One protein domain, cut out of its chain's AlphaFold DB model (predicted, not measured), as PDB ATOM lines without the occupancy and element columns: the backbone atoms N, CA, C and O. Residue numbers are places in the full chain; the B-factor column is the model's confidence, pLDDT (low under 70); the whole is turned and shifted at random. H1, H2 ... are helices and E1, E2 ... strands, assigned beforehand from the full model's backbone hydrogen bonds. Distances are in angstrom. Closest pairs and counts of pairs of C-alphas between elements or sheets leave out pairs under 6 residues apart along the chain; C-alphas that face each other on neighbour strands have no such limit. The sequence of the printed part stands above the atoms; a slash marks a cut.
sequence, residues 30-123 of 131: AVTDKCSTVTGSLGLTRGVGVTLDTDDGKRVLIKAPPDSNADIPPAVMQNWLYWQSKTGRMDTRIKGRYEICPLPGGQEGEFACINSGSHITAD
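What this domain is: This is residues 30 to 123 of the 131 residues of an uncharacterized protein of Alphaproteobacteria bacterium 64-11 (UniProt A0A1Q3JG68). The domain is a small closed barrel of five strands, E1 to E5, with one helix, H1, packed on its outside by E5 and E4. Three of the strands, E1, E4 and E5, bend sharply as they wrap round the barrel, and a long link joins E3 to the helix. The printed part has 94 residues, with one named helix and five named strands in the order E1, E2, E3, H1, E4, E5; the class is mixed, helices and strands. The barrel is mixed too: E3 and E5 are parallel, the other neighbour pairs antiparallel. The whole is compact, with a radius of gyration of the C-alphas of 12.4 A, and rounded, spanning 36 by 29 by 27 A.

Where its parts are: E1 is residues 36 to 45, 22.0 A long, beginning at C-alpha 36 at (47.573, 49.482, 70.257); it bends by 79 degrees at residue 39. E2 is residues 49 to 54, and E3 is residues 59 to 62. H1, residues 74 to 87, measures 20.0 A from C-alpha 74 at (61.341, 40.091, 79.640). E4, residues 94 to 102, is 20.3 A long and bends by 77 degrees at residue 97. E5, residues 111 to 122, is the longest strand by residues at 23.2 A; it bends by 97 degrees at residue 119 and ends at C-alpha 122 at (62.489, 34.663, 63.640).

How they stand to each other: Round the closed barrel run E1, E2, E3, E5, E4 and back to E1. E1, E2 and E3 form a meander, each strand the antiparallel neighbour of the one before. In the hairpin of E1 and E2, N 43 and O 51 are 2.9 A apart, within hydrogen-bond range. In the hairpin of E2 and E3, N 60 and O 52 are at 2.9 A. E3 and E5 are parallel, with N 112 and O 61 at 3.0 A. The pairing of E5 is staggered: with E3 over residues 111 to 112, with E4 over residues 112 to 122. In the hairpin of E4 and E5, N 99 and O 116 are at 2.9 A. Antiparallel E4 and E1 close the ring, with N 38 and O 98 at 2.8 A. H1 is on the barrel, outside it, at a height over the sheet of 9.0 A. Its closest C-alphas to E5 are those of Val 76 and Gly 117, 5.9 A apart. In H1 every O i to N i+4 pair is within hydrogen-bond range.

The domain as a whole: The C-alphas farthest apart, those of Asp 33 and Gly 88, are 37.4 A apart. The printed part has no cut. The link from E3 to H1, 11 residues, is long; those from E1 to E2 and from E2 to E3 are tight. The mean pLDDT of the printed part is 87.7, with residue 69 and residues 105 to 109 under 70.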
ATOM      1  N   ALA A  30      54.299  58.162  82.271       83.06
ATOM      2  CA  ALA A  30      54.738  58.714  81.003       83.06
ATOM      3  C   ALA A  30      54.239  57.913  79.793       83.06
ATOM      4  O   ALA A  30      54.617  58.229  78.676       83.06
ATOM      5  N   VAL A  31      53.444  56.857  79.951       85.81
ATOM      6  CA  VAL A  31      52.830  56.164  78.816       85.81
ATOM      7  C   VAL A  31      51.478  56.791  78.511       85.81
ATOM      8  O   VAL A  31      50.657  56.994  79.396       85.81
ATOM      9  N   THR A  32      51.214  57.083  77.238       80.31
ATOM     10  CA  THR A  32      49.867  57.499  76.834       80.31
ATOM     11  C   THR A  32      48.909  56.305  76.947       80.31
ATOM     12  O   THR A  32      49.245  55.207  76.501       80.31
ATOM     13  N   ASP A  33      47.684  56.499  77.452       73.19
ATOM     14  CA  ASP A  33      46.650  55.442  77.571       73.19
ATOM     15  C   ASP A  33      46.188  54.837  76.218       73.19
ATOM     16  O   ASP A  33      45.242  54.052  76.145       73.19
ATOM     17  N   LYS A  34      46.848  55.189  75.111       84.31
ATOM     18  CA  LYS A  34      46.516  54.822  73.731       84.31
ATOM     19  C   LYS A  34      47.339  53.630  73.225       84.31
ATOM     20  O   LYS A  34      47.873  53.665  72.116       84.31
ATOM     21  N   CYS A  35      47.478  52.573  74.021       90.31
ATOM     22  CA  CYS A  35      48.171  51.373  73.550       90.31
ATOM     23  C   CYS A  35      47.413  50.709  72.389       90.31
ATOM     24  O   CYS A  35      46.183  50.665  72.374       90.31
ATOM     25  N   SER A  36      48.142  50.152  71.427       92.69
ATOM     26  CA  SER A  36      47.573  49.482  70.257       92.69
ATOM     27  C   SER A  36      48.311  48.184  69.949       92.69
ATOM     28  O   SER A  36      49.486  48.024  70.272       92.69
ATOM     29  N   THR A  37      47.610  47.224  69.346       95.69
ATOM     30  CA  THR A  37      48.227  45.975  68.888       95.69
ATOM     31  C   THR A  37      48.599  46.104  67.421       95.69
ATOM     32  O   THR A  37      47.730  46.345  66.583       95.69
ATOM     33  N   VAL A  38      49.869  45.874  67.106       95.56
ATOM     34  CA  VAL A  38      50.412  45.905  65.747       95.56
ATOM     35  C   VAL A  38      51.091  44.579  65.414       95.56
ATOM     36  O   VAL A  38      51.588  43.879  66.297       95.56
ATOM     37  N   THR A  39      51.110  44.218  64.135       96.88
ATOM     38  CA  THR A  39      51.925  43.101  63.637       96.88
ATOM     39  C   THR A  39      53.138  43.690  62.940       96.88
ATOM     40  O   THR A  39      52.999  44.691  62.241       96.88
ATOM     41  N   GLY A  40      54.314  43.110  63.151       95.38
ATOM     42  CA  GLY A  40      55.534  43.637  62.555       95.38
ATOM     43  C   GLY A  40      56.784  42.871  62.947       95.38
ATOM     44  O   GLY A  40      56.711  41.795  63.544       95.38
ATOM     45  N   SER A  41      57.927  43.455  62.615       95.31
ATOM     46  CA  SER A  41      59.265  42.939  62.861       95.31
ATOM     47  C   SER A  41      60.021  43.838  63.836       95.31
ATOM     48  O   SER A  41      60.353  44.978  63.506       95.31
ATOM     49  N   LEU A  42      60.298  43.331  65.035       94.81
ATOM     50  CA  LEU A  42      61.098  43.993  66.064       94.81
ATOM     51  C   LEU A  42      62.573  43.611  65.896       94.81
ATOM     52  O   LEU A  42      62.910  42.428  65.816       94.81
ATOM     53  N   GLY A  43      63.462  44.598  65.860       92.44
ATOM     54  CA  GLY A  43      64.884  44.370  65.619       92.44
ATOM     55  C   GLY A  43      65.775  45.529  66.048       92.44
ATOM     56  O   GLY A  43      65.300  46.554  66.534       92.44
ATOM     57  N   LEU A  44      67.084  45.357  65.854       88.75
ATOM     58  CA  LEU A  44      68.089  46.393  66.084       88.75
ATOM     59  C   LEU A  44      68.475  47.019  64.740       88.75
ATOM     60  O   LEU A  44      69.146  46.384  63.930       88.75
ATOM     61  N   THR A  45      68.093  48.275  64.526       84.38
ATOM     62  CA  THR A  45      68.498  49.056  63.354       84.38
ATOM     63  C   THR A  45      69.807  49.784  63.649       84.38
ATOM     64  O   THR A  45      69.912  50.574  64.595       84.38
ATOM     65  N   ARG A  46      70.839  49.515  62.841       81.94
ATOM     66  CA  ARG A  46      72.179  50.099  63.012       81.94
ATOM     67  C   ARG A  46      72.114  51.630  62.946       81.94
ATOM     68  O   ARG A  46      71.493  52.190  62.054       81.94
ATOM     69  N   GLY A  47      72.769  52.298  63.898       84.50
ATOM     70  CA  GLY A  47      72.800  53.765  63.991       84.50
ATOM     71  C   GLY A  47      71.524  54.409  64.548       84.50
ATOM     72  O   GLY A  47      71.524  55.610  64.789       84.50
ATOM     73  N   VAL A  48      70.469  53.625  64.797       86.75
ATOM     74  CA  VAL A  48      69.156  54.117  65.245       86.75
ATOM     75  C   VAL A  48      68.778  53.538  66.613       86.75
ATOM     76  O   VAL A  48      68.402  54.274  67.527       86.75
ATOM     77  N   GLY A  49      68.919  52.222  66.784       88.56
ATOM     78  CA  GLY A  49      68.525  51.497  67.991       88.56
ATOM     79  C   GLY A  49      67.417  50.482  67.721       88.56
ATOM     80  O   GLY A  49      67.282  49.980  66.606       88.56
ATOM     81  N   VAL A  50      66.654  50.136  68.757       92.00
ATOM     82  CA  VAL A  50      65.564  49.163  68.644       92.00
ATOM     83  C   VAL A  50      64.392  49.781  67.886       92.00
ATOM     84  O   VAL A  50      63.905  50.859  68.231       92.00
ATOM     85  N   THR A  51      63.922  49.083  66.859       93.50
ATOM     86  CA  THR A  51      62.819  49.521  66.000       93.50
ATOM     87  C   THR A  51      61.827  48.396  65.774       93.50
ATOM     88  O   THR A  51      62.216  47.236  65.625       93.50
ATOM     89  N   LEU A  52      60.555  48.760  65.669       94.31
ATOM     90  CA  LEU A  52      59.490  47.903  65.177       94.31
ATOM     91  C   LEU A  52      59.048  48.401  63.801       94.31
ATOM     92  O   LEU A  52      58.492  49.491  63.693       94.31
ATOM     93  N   ASP A  53      59.282  47.592  62.771       93.88
ATOM     94  CA  ASP A  53      58.726  47.821  61.435       93.88
ATOM     95  C   ASP A  53      57.386  47.099  61.344       93.88
ATOM     96  O   ASP A  53      57.330  45.870  61.409       93.88
ATOM     97  N   THR A  54      56.298  47.852  61.282       93.94
ATOM     98  CA  THR A  54      54.940  47.316  61.248       93.94
ATOM     99  C   THR A  54      54.560  46.879  59.838       93.94
ATOM    100  O   THR A  54      55.028  47.426  58.840       93.94
ATOM    101  N   ASP A  55      53.666  45.896  59.740       93.00
ATOM    102  CA  ASP A  55      53.206  45.361  58.454       93.00
ATOM    103  C   ASP A  55      52.421  46.413  57.622       93.00
ATOM    104  O   ASP A  55      52.285  46.245  56.414       93.00
ATOM    105  N   ASP A  56      51.939  47.511  58.231       90.50
ATOM    106  CA  ASP A  56      51.348  48.674  57.534       90.50
ATOM    107  C   ASP A  56      52.395  49.692  57.031       90.50
ATOM    108  O   ASP A  56      52.032  50.756  56.530       90.50
ATOM    109  N   GLY A  57      53.689  49.368  57.130       89.44
ATOM    110  CA  GLY A  57      54.789  50.146  56.559       89.44
ATOM    111  C   GLY A  57      55.303  51.284  57.443       89.44
ATOM    112  O   GLY A  57      56.057  52.128  56.961       89.44
ATOM    113  N   LYS A  58      54.920  51.334  58.723       90.56
ATOM    114  CA  LYS A  58      55.444  52.325  59.671       90.56
ATOM    115  C   LYS A  58      56.669  51.777  60.395       90.56
ATOM    116  O   LYS A  58      56.762  50.593  60.700       90.56
ATOM    117  N   ARG A  59      57.593  52.674  60.726       91.75
ATOM    118  CA  ARG A  59      58.743  52.384  61.584       91.75
ATOM    119  C   ARG A  59      58.558  53.103  62.910       91.75
ATOM    120  O   ARG A  59      58.444  54.323  62.930       91.75
ATOM    121  N   VAL A  60      58.539  52.344  64.000       92.44
ATOM    122  CA  VAL A  60      58.372  52.859  65.364       92.44
ATOM    123  C   VAL A  60      59.668  52.656  66.143       92.44
ATOM    124  O   VAL A  60      60.214  51.551  66.175       92.44
ATOM    125  N   LEU A  61      60.164  53.710  66.787       93.19
ATOM    126  CA  LEU A  61      61.332  53.659  67.662       93.19
ATOM    127  C   LEU A  61      60.914  53.151  69.038       93.19
ATOM    128  O   LEU A  61      60.064  53.748  69.702       93.19
ATOM    129  N   ILE A  62      61.534  52.058  69.480       93.81
ATOM    130  CA  ILE A  62      61.239  51.475  70.786       93.81
ATOM    131  C   ILE A  62      62.139  52.122  71.840       93.81
ATOM    132  O   ILE A  62      63.364  52.144  71.707       93.81
ATOM    133  N   LYS A  63      61.517  52.714  72.862       91.31
ATOM    134  CA  LYS A  63      62.177  53.456  73.939       91.31
ATOM    135  C   LYS A  63      61.563  53.115  75.288       91.31
ATOM    136  O   LYS A  63      60.366  52.853  75.400       91.31
ATOM    137  N   ALA A  64      62.399  53.144  76.321       87.75
ATOM    138  CA  ALA A  64      61.938  52.973  77.686       87.75
ATOM    139  C   ALA A  64      61.221  54.259  78.129       87.75
ATOM    140  O   ALA A  64      61.747  55.349  77.884       87.75
ATOM    141  N   PRO A  65      60.050  54.159  78.780       84.44
ATOM    142  CA  PRO A  65      59.508  55.276  79.542       84.44
ATOM    143  C   PRO A  65      60.529  55.774  80.586       84.44
ATOM    144  O   PRO A  65      61.292  54.954  81.100       84.44
ATOM    145  N   PRO A  66      60.534  57.072  80.948       79.38
ATOM    146  CA  PRO A  66      61.479  57.655  81.912       79.38
ATOM    147  C   PRO A  66      61.503  56.947  83.275       79.38
ATOM    148  O   PRO A  66      62.567  56.840  83.878       79.38
ATOM    149  N   ASP A  67      60.366  56.399  83.712       76.44
ATOM    150  CA  ASP A  67      60.235  55.673  84.986       76.44
ATOM    151  C   ASP A  67      60.195  54.146  84.803       76.44
ATOM    152  O   ASP A  67      59.715  53.407  85.666       76.44
ATOM    153  N   SER A  68      60.652  53.649  83.651       73.38
ATOM    154  CA  SER A  68      60.701  52.223  83.342       73.38
ATOM    155  C   SER A  68      62.132  51.748  83.156       73.38
ATOM    156  O   SER A  68      62.932  52.345  82.442       73.38
ATOM    157  N   ASN A  69      62.416  50.576  83.710       69.75
ATOM    158  CA  ASN A  69      63.707  49.911  83.549       69.75
ATOM    159  C   ASN A  69      63.802  49.133  82.226       69.75
ATOM    160  O   ASN A  69      64.836  48.531  81.941       69.75
ATOM    161  N   ALA A  70      62.709  49.076  81.460       70.88
ATOM    162  CA  ALA A  70      62.621  48.294  80.240       70.88
ATOM    163  C   ALA A  70      61.727  48.971  79.192       70.88
ATOM    164  O   ALA A  70      60.627  49.450  79.478       70.88
ATOM    165  N   ASP A  71      62.210  48.964  77.959       83.19
ATOM    166  CA  ASP A  71      61.504  49.295  76.723       83.19
ATOM    167  C   ASP A  71      60.793  48.070  76.116       83.19
ATOM    168  O   ASP A  71      59.797  48.211  75.404       83.19
ATOM    169  N   ILE A  72      61.289  46.869  76.437       88.81
ATOM    170  CA  ILE A  72      60.776  45.563  76.010       88.81
ATOM    171  C   ILE A  72      60.597  44.653  77.236       88.81
ATOM    172  O   ILE A  72      61.531  44.490  78.023       88.81
ATOM    173  N   PRO A  73      59.443  43.979  77.402       88.88
ATOM    174  CA  PRO A  73      59.209  43.131  78.558       88.88
ATOM    175  C   PRO A  73      60.051  41.844  78.467       88.88
ATOM    176  O   PRO A  73      60.301  41.342  77.362       88.88
ATOM    177  N   PRO A  74      60.421  41.229  79.608       89.38
ATOM    178  CA  PRO A  74      61.341  40.091  79.640       89.38
ATOM    179  C   PRO A  74      60.972  38.926  78.714       89.38
ATOM    180  O   PRO A  74      61.849  38.351  78.081       89.38
ATOM    181  N   ALA A  75      59.685  38.598  78.579       89.25
ATOM    182  CA  ALA A  75      59.241  37.495  77.723       89.25
ATOM    183  C   ALA A  75      59.542  37.733  76.230       89.25
ATOM    184  O   ALA A  75      59.929  36.809  75.511       89.25
ATOM    185  N   VAL A  76      59.397  38.976  75.758       92.50
ATOM    186  CA  VAL A  76      59.724  39.348  74.373       92.50
ATOM    187  C   VAL A  76      61.239  39.353  74.188       92.50
ATOM    188  O   VAL A  76      61.736  38.768  73.226       92.50
ATOM    189  N   MET A  77      61.976  39.918  75.149       91.62
ATOM    190  CA  MET A  77      63.441  39.931  75.138       91.62
ATOM    191  C   MET A  77      64.029  38.512  75.114       91.62
ATOM    192  O   MET A  77      64.921  38.227  74.324       91.62
ATOM    193  N   GLN A  78      63.494  37.583  75.911       92.12
ATOM    194  CA  GLN A  78      63.933  36.183  75.925       92.12
ATOM    195  C   GLN A  78      63.730  35.488  74.573       92.12
ATOM    196  O   GLN A  78      64.620  34.768  74.125       92.12
ATOM    197  N   ASN A  79      62.599  35.724  73.896       92.94
ATOM    198  CA  ASN A  79      62.384  35.204  72.541       92.94
ATOM    199  C   ASN A  79      63.383  35.800  71.544       92.94
ATOM    200  O   ASN A  79      63.898  35.090  70.681       92.94
ATOM    201  N   TRP A  80      63.681  37.094  71.669       91.06
ATOM    202  CA  TRP A  80      64.658  37.751  70.813       91.06
ATOM    203  C   TRP A  80      66.064  37.167  71.004       91.06
ATOM    204  O   TRP A  80      66.685  36.736  70.033       91.06
ATOM    205  N   LEU A  81      66.524  37.046  72.253       91.50
ATOM    206  CA  LEU A  81      67.814  36.441  72.601       91.50
ATOM    207  C   LEU A  81      67.904  34.972  72.170       91.50
ATOM    208  O   LEU A  81      68.946  34.538  71.674       91.50
ATOM    209  N   TYR A  82      66.809  34.214  72.298       93.12
ATOM    210  CA  TYR A  82      66.729  32.856  71.765       93.12
ATOM    211  C   TYR A  82      67.053  32.854  70.270       93.12
ATOM    212  O   TYR A  82      67.960  32.141  69.842       93.12
ATOM    213  N   TRP A  83      66.392  33.694  69.474       90.75
ATOM    214  CA  TRP A  83      66.621  33.722  68.030       90.75
ATOM    215  C   TRP A  83      68.005  34.246  67.644       90.75
ATOM    216  O   TRP A  83      68.630  33.644  66.774       90.75
ATOM    217  N   GLN A  84      68.534  35.261  68.333       88.69
ATOM    218  CA  GLN A  84      69.921  35.710  68.148       88.69
ATOM    219  C   GLN A  84      70.928  34.573  68.384       88.69
ATOM    220  O   GLN A  84      71.885  34.421  67.623       88.69
ATOM    221  N   SER A  85      70.701  33.731  69.400       90.31
ATOM    222  CA  SER A  85      71.573  32.580  69.674       90.31
ATOM    223  C   SER A  85      71.492  31.507  68.581       90.31
ATOM    224  O   SER A  85      72.493  30.873  68.259       90.31
ATOM    225  N   LYS A  86      70.313  31.319  67.971       90.62
ATOM    226  CA  LYS A  86      70.084  30.316  66.919       90.62
ATOM    227  C   LYS A  86      70.666  30.726  65.568       90.62
ATOM    228  O   LYS A  86      71.049  29.849  64.801       90.62
ATOM    229  N   THR A  87      70.715  32.020  65.275       85.25
ATOM    230  CA  THR A  87      71.260  32.563  64.020       85.25
ATOM    231  C   THR A  87      72.734  32.953  64.130       85.25
ATOM    232  O   THR A  87      73.383  33.147  63.106       85.25
ATOM    233  N   GLY A  88      73.261  33.106  65.352       84.81
ATOM    234  CA  GLY A  88      74.598  33.651  65.597       84.81
ATOM    235  C   GLY A  88      74.719  35.140  65.253       84.81
ATOM    236  O   GLY A  88      75.827  35.641  65.074       84.81
ATOM    237  N   ARG A  89      73.591  35.849  65.122       83.12
ATOM    238  CA  ARG A  89      73.524  37.230  64.631       83.12
ATOM    239  C   ARG A  89      72.830  38.145  65.632       83.12
ATOM    240  O   ARG A  89      71.649  37.965  65.926       83.12
ATOM    241  N   MET A  90      73.547  39.166  66.105       80.12
ATOM    242  CA  MET A  90      73.012  40.172  67.038       80.12
ATOM    243  C   MET A  90      71.918  41.049  66.409       80.12
ATOM    244  O   MET A  90      71.045  41.542  67.112       80.12
ATOM    245  N   ASP A  91      71.936  41.217  65.086       82.94
ATOM    246  CA  ASP A  91      70.968  41.999  64.309       82.94
ATOM    247  C   ASP A  91      69.732  41.190  63.877       82.94
ATOM    248  O   ASP A  91      68.917  41.671  63.092       82.94
ATOM    249  N   THR A  92      69.571  39.964  64.389       87.69
ATOM    250  CA  THR A  92      68.392  39.138  64.103       87.69
ATOM    251  C   THR A  92      67.131  39.892  64.468       87.69
ATOM    252  O   THR A  92      67.015  40.392  65.584       87.69
ATOM    253  N   ARG A  93      66.166  39.933  63.556       91.75
ATOM    254  CA  ARG A  93      64.848  40.499  63.818       91.75
ATOM    255  C   ARG A  93      63.871  39.388  64.189       91.75
ATOM    256  O   ARG A  93      64.038  38.235  63.782       91.75
ATOM    257  N   ILE A  94      62.853  39.724  64.966       93.94
ATOM    258  CA  ILE A  94      61.765  38.814  65.318       93.94
ATOM    259  C   ILE A  94      60.441  39.375  64.811       93.94
ATOM    260  O   ILE A  94      60.125  40.538  65.041       93.94
ATOM    261  N   LYS A  95      59.659  38.544  64.119       95.56
ATOM    262  CA  LYS A  95      58.300  38.883  63.695       95.56
ATOM    263  C   LYS A  95      57.310  38.455  64.772       95.56
ATOM    264  O   LYS A  95      57.467  37.387  65.360       95.56
ATOM    265  N   GLY A  96      56.278  39.254  65.008       95.50
ATOM    266  CA  GLY A  96      55.244  38.936  65.987       95.50
ATOM    267  C   GLY A  96      54.089  39.929  65.996       95.50
ATOM    268  O   GLY A  96      54.016  40.847  65.177       95.50
ATOM    269  N   ARG A  97      53.175  39.725  66.946       97.44
ATOM    270  CA  ARG A  97      52.122  40.680  67.308       97.44
ATOM    271  C   ARG A  97      52.518  41.355  68.611       97.44
ATOM    272  O   ARG A  97      52.677  40.668  69.620       97.44
ATOM    273  N   TYR A  98      52.662  42.672  68.588       96.12
ATOM    274  CA  TYR A  98      53.150  43.472  69.704       96.12
ATOM    275  C   TYR A  98      52.081  44.452  70.158       96.12
ATOM    276  O   TYR A  98      51.470  45.140  69.344       96.12
ATOM    277  N   GLU A  99      51.872  44.531  71.465       94.94
ATOM    278  CA  GLU A  99      51.135  45.638  72.058       94.94
ATOM    279  C   GLU A  99      52.122  46.775  72.318       94.94
ATOM    280  O   GLU A  99      53.000  46.645  73.175       94.94
ATOM    281  N   ILE A 100      51.992  47.865  71.567       93.69
ATOM    282  CA  ILE A 100      52.817  49.066  71.700       93.69
ATOM    283  C   ILE A 100      52.053  50.156  72.434       93.69
ATOM    284  O   ILE A 100      50.853  50.327  72.222       93.69
ATOM    285  N   CYS A 101      52.751  50.920  73.265       91.69
ATOM    286  CA  CYS A 101      52.180  52.071  73.947       91.69
ATOM    287  C   CYS A 101      52.979  53.339  73.610       91.69
ATOM    288  O   CYS A 101      54.187  53.359  73.862       91.69
ATOM    289  N   PRO A 102      52.350  54.375  73.026       90.81
ATOM    290  CA  PRO A 102      53.053  55.594  72.639       90.81
ATOM    291  C   PRO A 102      53.563  56.375  73.853       90.81
ATOM    292  O   PRO A 102      52.880  56.447  74.881       90.81
ATOM    293  N   LEU A 103      54.730  57.003  73.698       88.25
ATOM    294  CA  LEU A 103      55.305  57.932  74.675       88.25
ATOM    295  C   LEU A 103      55.005  59.396  74.275       88.25
ATOM    296  O   LEU A 103      54.988  59.711  73.082       88.25
ATOM    297  N   PRO A 104      54.770  60.307  75.236       79.62
ATOM    298  CA  PRO A 104      54.560  61.726  74.995       79.62
ATOM    299  C   PRO A 104      55.851  62.383  74.493       79.62
ATOM    300  O   PRO A 104      56.954  61.984  74.858       79.62
ATOM    301  N   GLY A 105      55.712  63.422  73.664       68.12
ATOM    302  CA  GLY A 105      56.844  64.202  73.147       68.12
ATOM    303  C   GLY A 105      57.455  63.697  71.832       68.12
ATOM    304  O   GLY A 105      58.329  64.369  71.292       68.12
ATOM    305  N   GLY A 106      56.982  62.575  71.285       61.09
ATOM    306  CA  GLY A 106      57.207  62.221  69.878       61.09
ATOM    307  C   GLY A 106      56.214  62.917  68.946       61.09
ATOM    308  O   GLY A 106      55.119  63.281  69.383       61.09
ATOM    309  N   GLN A 107      56.535  63.035  67.652       58.72
ATOM    310  CA  GLN A 107      55.451  63.109  66.663       58.72
ATOM    311  C   GLN A 107      54.580  61.857  66.860       58.72
ATOM    312  O   GLN A 107      55.126  60.781  67.113       58.72
ATOM    313  N   GLU A 108      53.249  61.991  66.864       54.72
ATOM    314  CA  GLU A 108      52.344  60.893  67.241       54.72
ATOM    315  C   GLU A 108      52.736  59.568  66.554       54.72
ATOM    316  O   GLU A 108      52.674  59.442  65.333       54.72
ATOM    317  N   GLY A 109      53.146  58.572  67.349       58.38
ATOM    318  CA  GLY A 109      53.504  57.235  66.860       58.38
ATOM    319  C   GLY A 109      54.977  57.010  66.493       58.38
ATOM    320  O   GLY A 109      55.316  55.893  66.113       58.38
ATOM    321  N   GLU A 110      55.856  58.006  66.639       80.94
ATOM    322  CA  GLU A 110      57.294  57.849  66.365       80.94
ATOM    323  C   GLU A 110      58.014  57.052  67.466       80.94
ATOM    324  O   GLU A 110      58.830  56.182  67.166       80.94
ATOM    325  N   PHE A 111      57.672  57.301  68.737       89.75
ATOM    326  CA  PHE A 111      58.256  56.623  69.898       89.75
ATOM    327  C   PHE A 111      57.205  55.838  70.681       89.75
ATOM    328  O   PHE A 111      56.144  56.361  71.038       89.75
ATOM    329  N   ALA A 112      57.525  54.590  71.006       92.88
ATOM    330  CA  ALA A 112      56.676  53.731  71.818       92.88
ATOM    331  C   ALA A 112      57.505  52.779  72.683       92.88
ATOM    332  O   ALA A 112      58.691  52.572  72.450       92.88
ATOM    333  N   CYS A 113      56.863  52.148  73.656       93.19
ATOM    334  CA  CYS A 113      57.399  50.986  74.353       93.19
ATOM    335  C   CYS A 113      56.610  49.732  73.974       93.19
ATOM    336  O   CYS A 113      55.439  49.813  73.592       93.19
ATOM    337  N   ILE A 114      57.233  48.562  74.101       94.31
ATOM    338  CA  ILE A 114      56.538  47.283  73.970       94.31
ATOM    339  C   ILE A 114      55.970  46.933  75.342       94.31
ATOM    340  O   ILE A 114      56.694  46.848  76.331       94.31
ATOM    341  N   ASN A 115      54.665  46.708  75.415       92.69
ATOM    342  CA  ASN A 115      54.012  46.277  76.641       92.69
ATOM    343  C   ASN A 115      53.919  44.750  76.733       92.69
ATOM    344  O   ASN A 115      54.109  44.168  77.802       92.69
ATOM    345  N   SER A 116      53.639  44.096  75.605       92.75
ATOM    346  CA  SER A 116      53.577  42.639  75.481       92.75
ATOM    347  C   SER A 116      53.797  42.194  74.031       92.75
ATOM    348  O   SER A 116      53.755  43.006  73.104       92.75
ATOM    349  N   GLY A 117      54.053  40.900  73.823       94.19
ATOM    350  CA  GLY A 117      54.215  40.321  72.492       94.19
ATOM    351  C   GLY A 117      53.775  38.861  72.441       94.19
ATOM    352  O   GLY A 117      53.872  38.135  73.429       94.19
ATOM    353  N   SER A 118      53.275  38.433  71.285       94.56
ATOM    354  CA  SER A 118      52.764  37.082  71.038       94.56
ATOM    355  C   SER A 118      53.054  36.634  69.604       94.56
ATOM    356  O   SER A 118      53.386  37.451  68.744       94.56
ATOM    357  N   HIS A 119      52.940  35.326  69.351       93.69
ATOM    358  CA  HIS A 119      53.226  34.717  68.042       93.69
ATOM    359  C   HIS A 119      54.622  35.074  67.502       93.69
ATOM    360  O   HIS A 119      54.792  35.324  66.310       93.69
ATOM    361  N   ILE A 120      55.611  35.133  68.400       93.38
ATOM    362  CA  ILE A 120      56.961  35.592  68.082       93.38
ATOM    363  C   ILE A 120      57.748  34.478  67.389       93.38
ATOM    364  O   ILE A 120      57.827  33.354  67.879       93.38
ATOM    365  N   THR A 121      58.369  34.806  66.263       92.75
ATOM    366  CA  THR A 121      59.235  33.912  65.488       92.75
ATOM    367  C   THR A 121      60.409  34.691  64.900       92.75
ATOM    368  O   THR A 121      60.386  35.922  64.886       92.75
ATOM    369  N   ALA A 122      61.443  34.003  64.414       88.94
ATOM    370  CA  ALA A 122      62.489  34.663  63.640       88.94
ATOM    371  C   ALA A 122      61.874  35.318  62.405       88.94
ATOM    372  O   ALA A 122      61.116  34.682  61.663       88.94
ATOM    373  N   ASP A 123      62.227  36.577  62.169       85.38
ATOM    374  CA  ASP A 123      61.938  37.192  60.891       85.38
ATOM    375  C   ASP A 123      62.874  36.589  59.840       85.38
ATOM    376  O   ASP A 123      64.098  36.640  59.964       85.38
TER     377      ASP A 123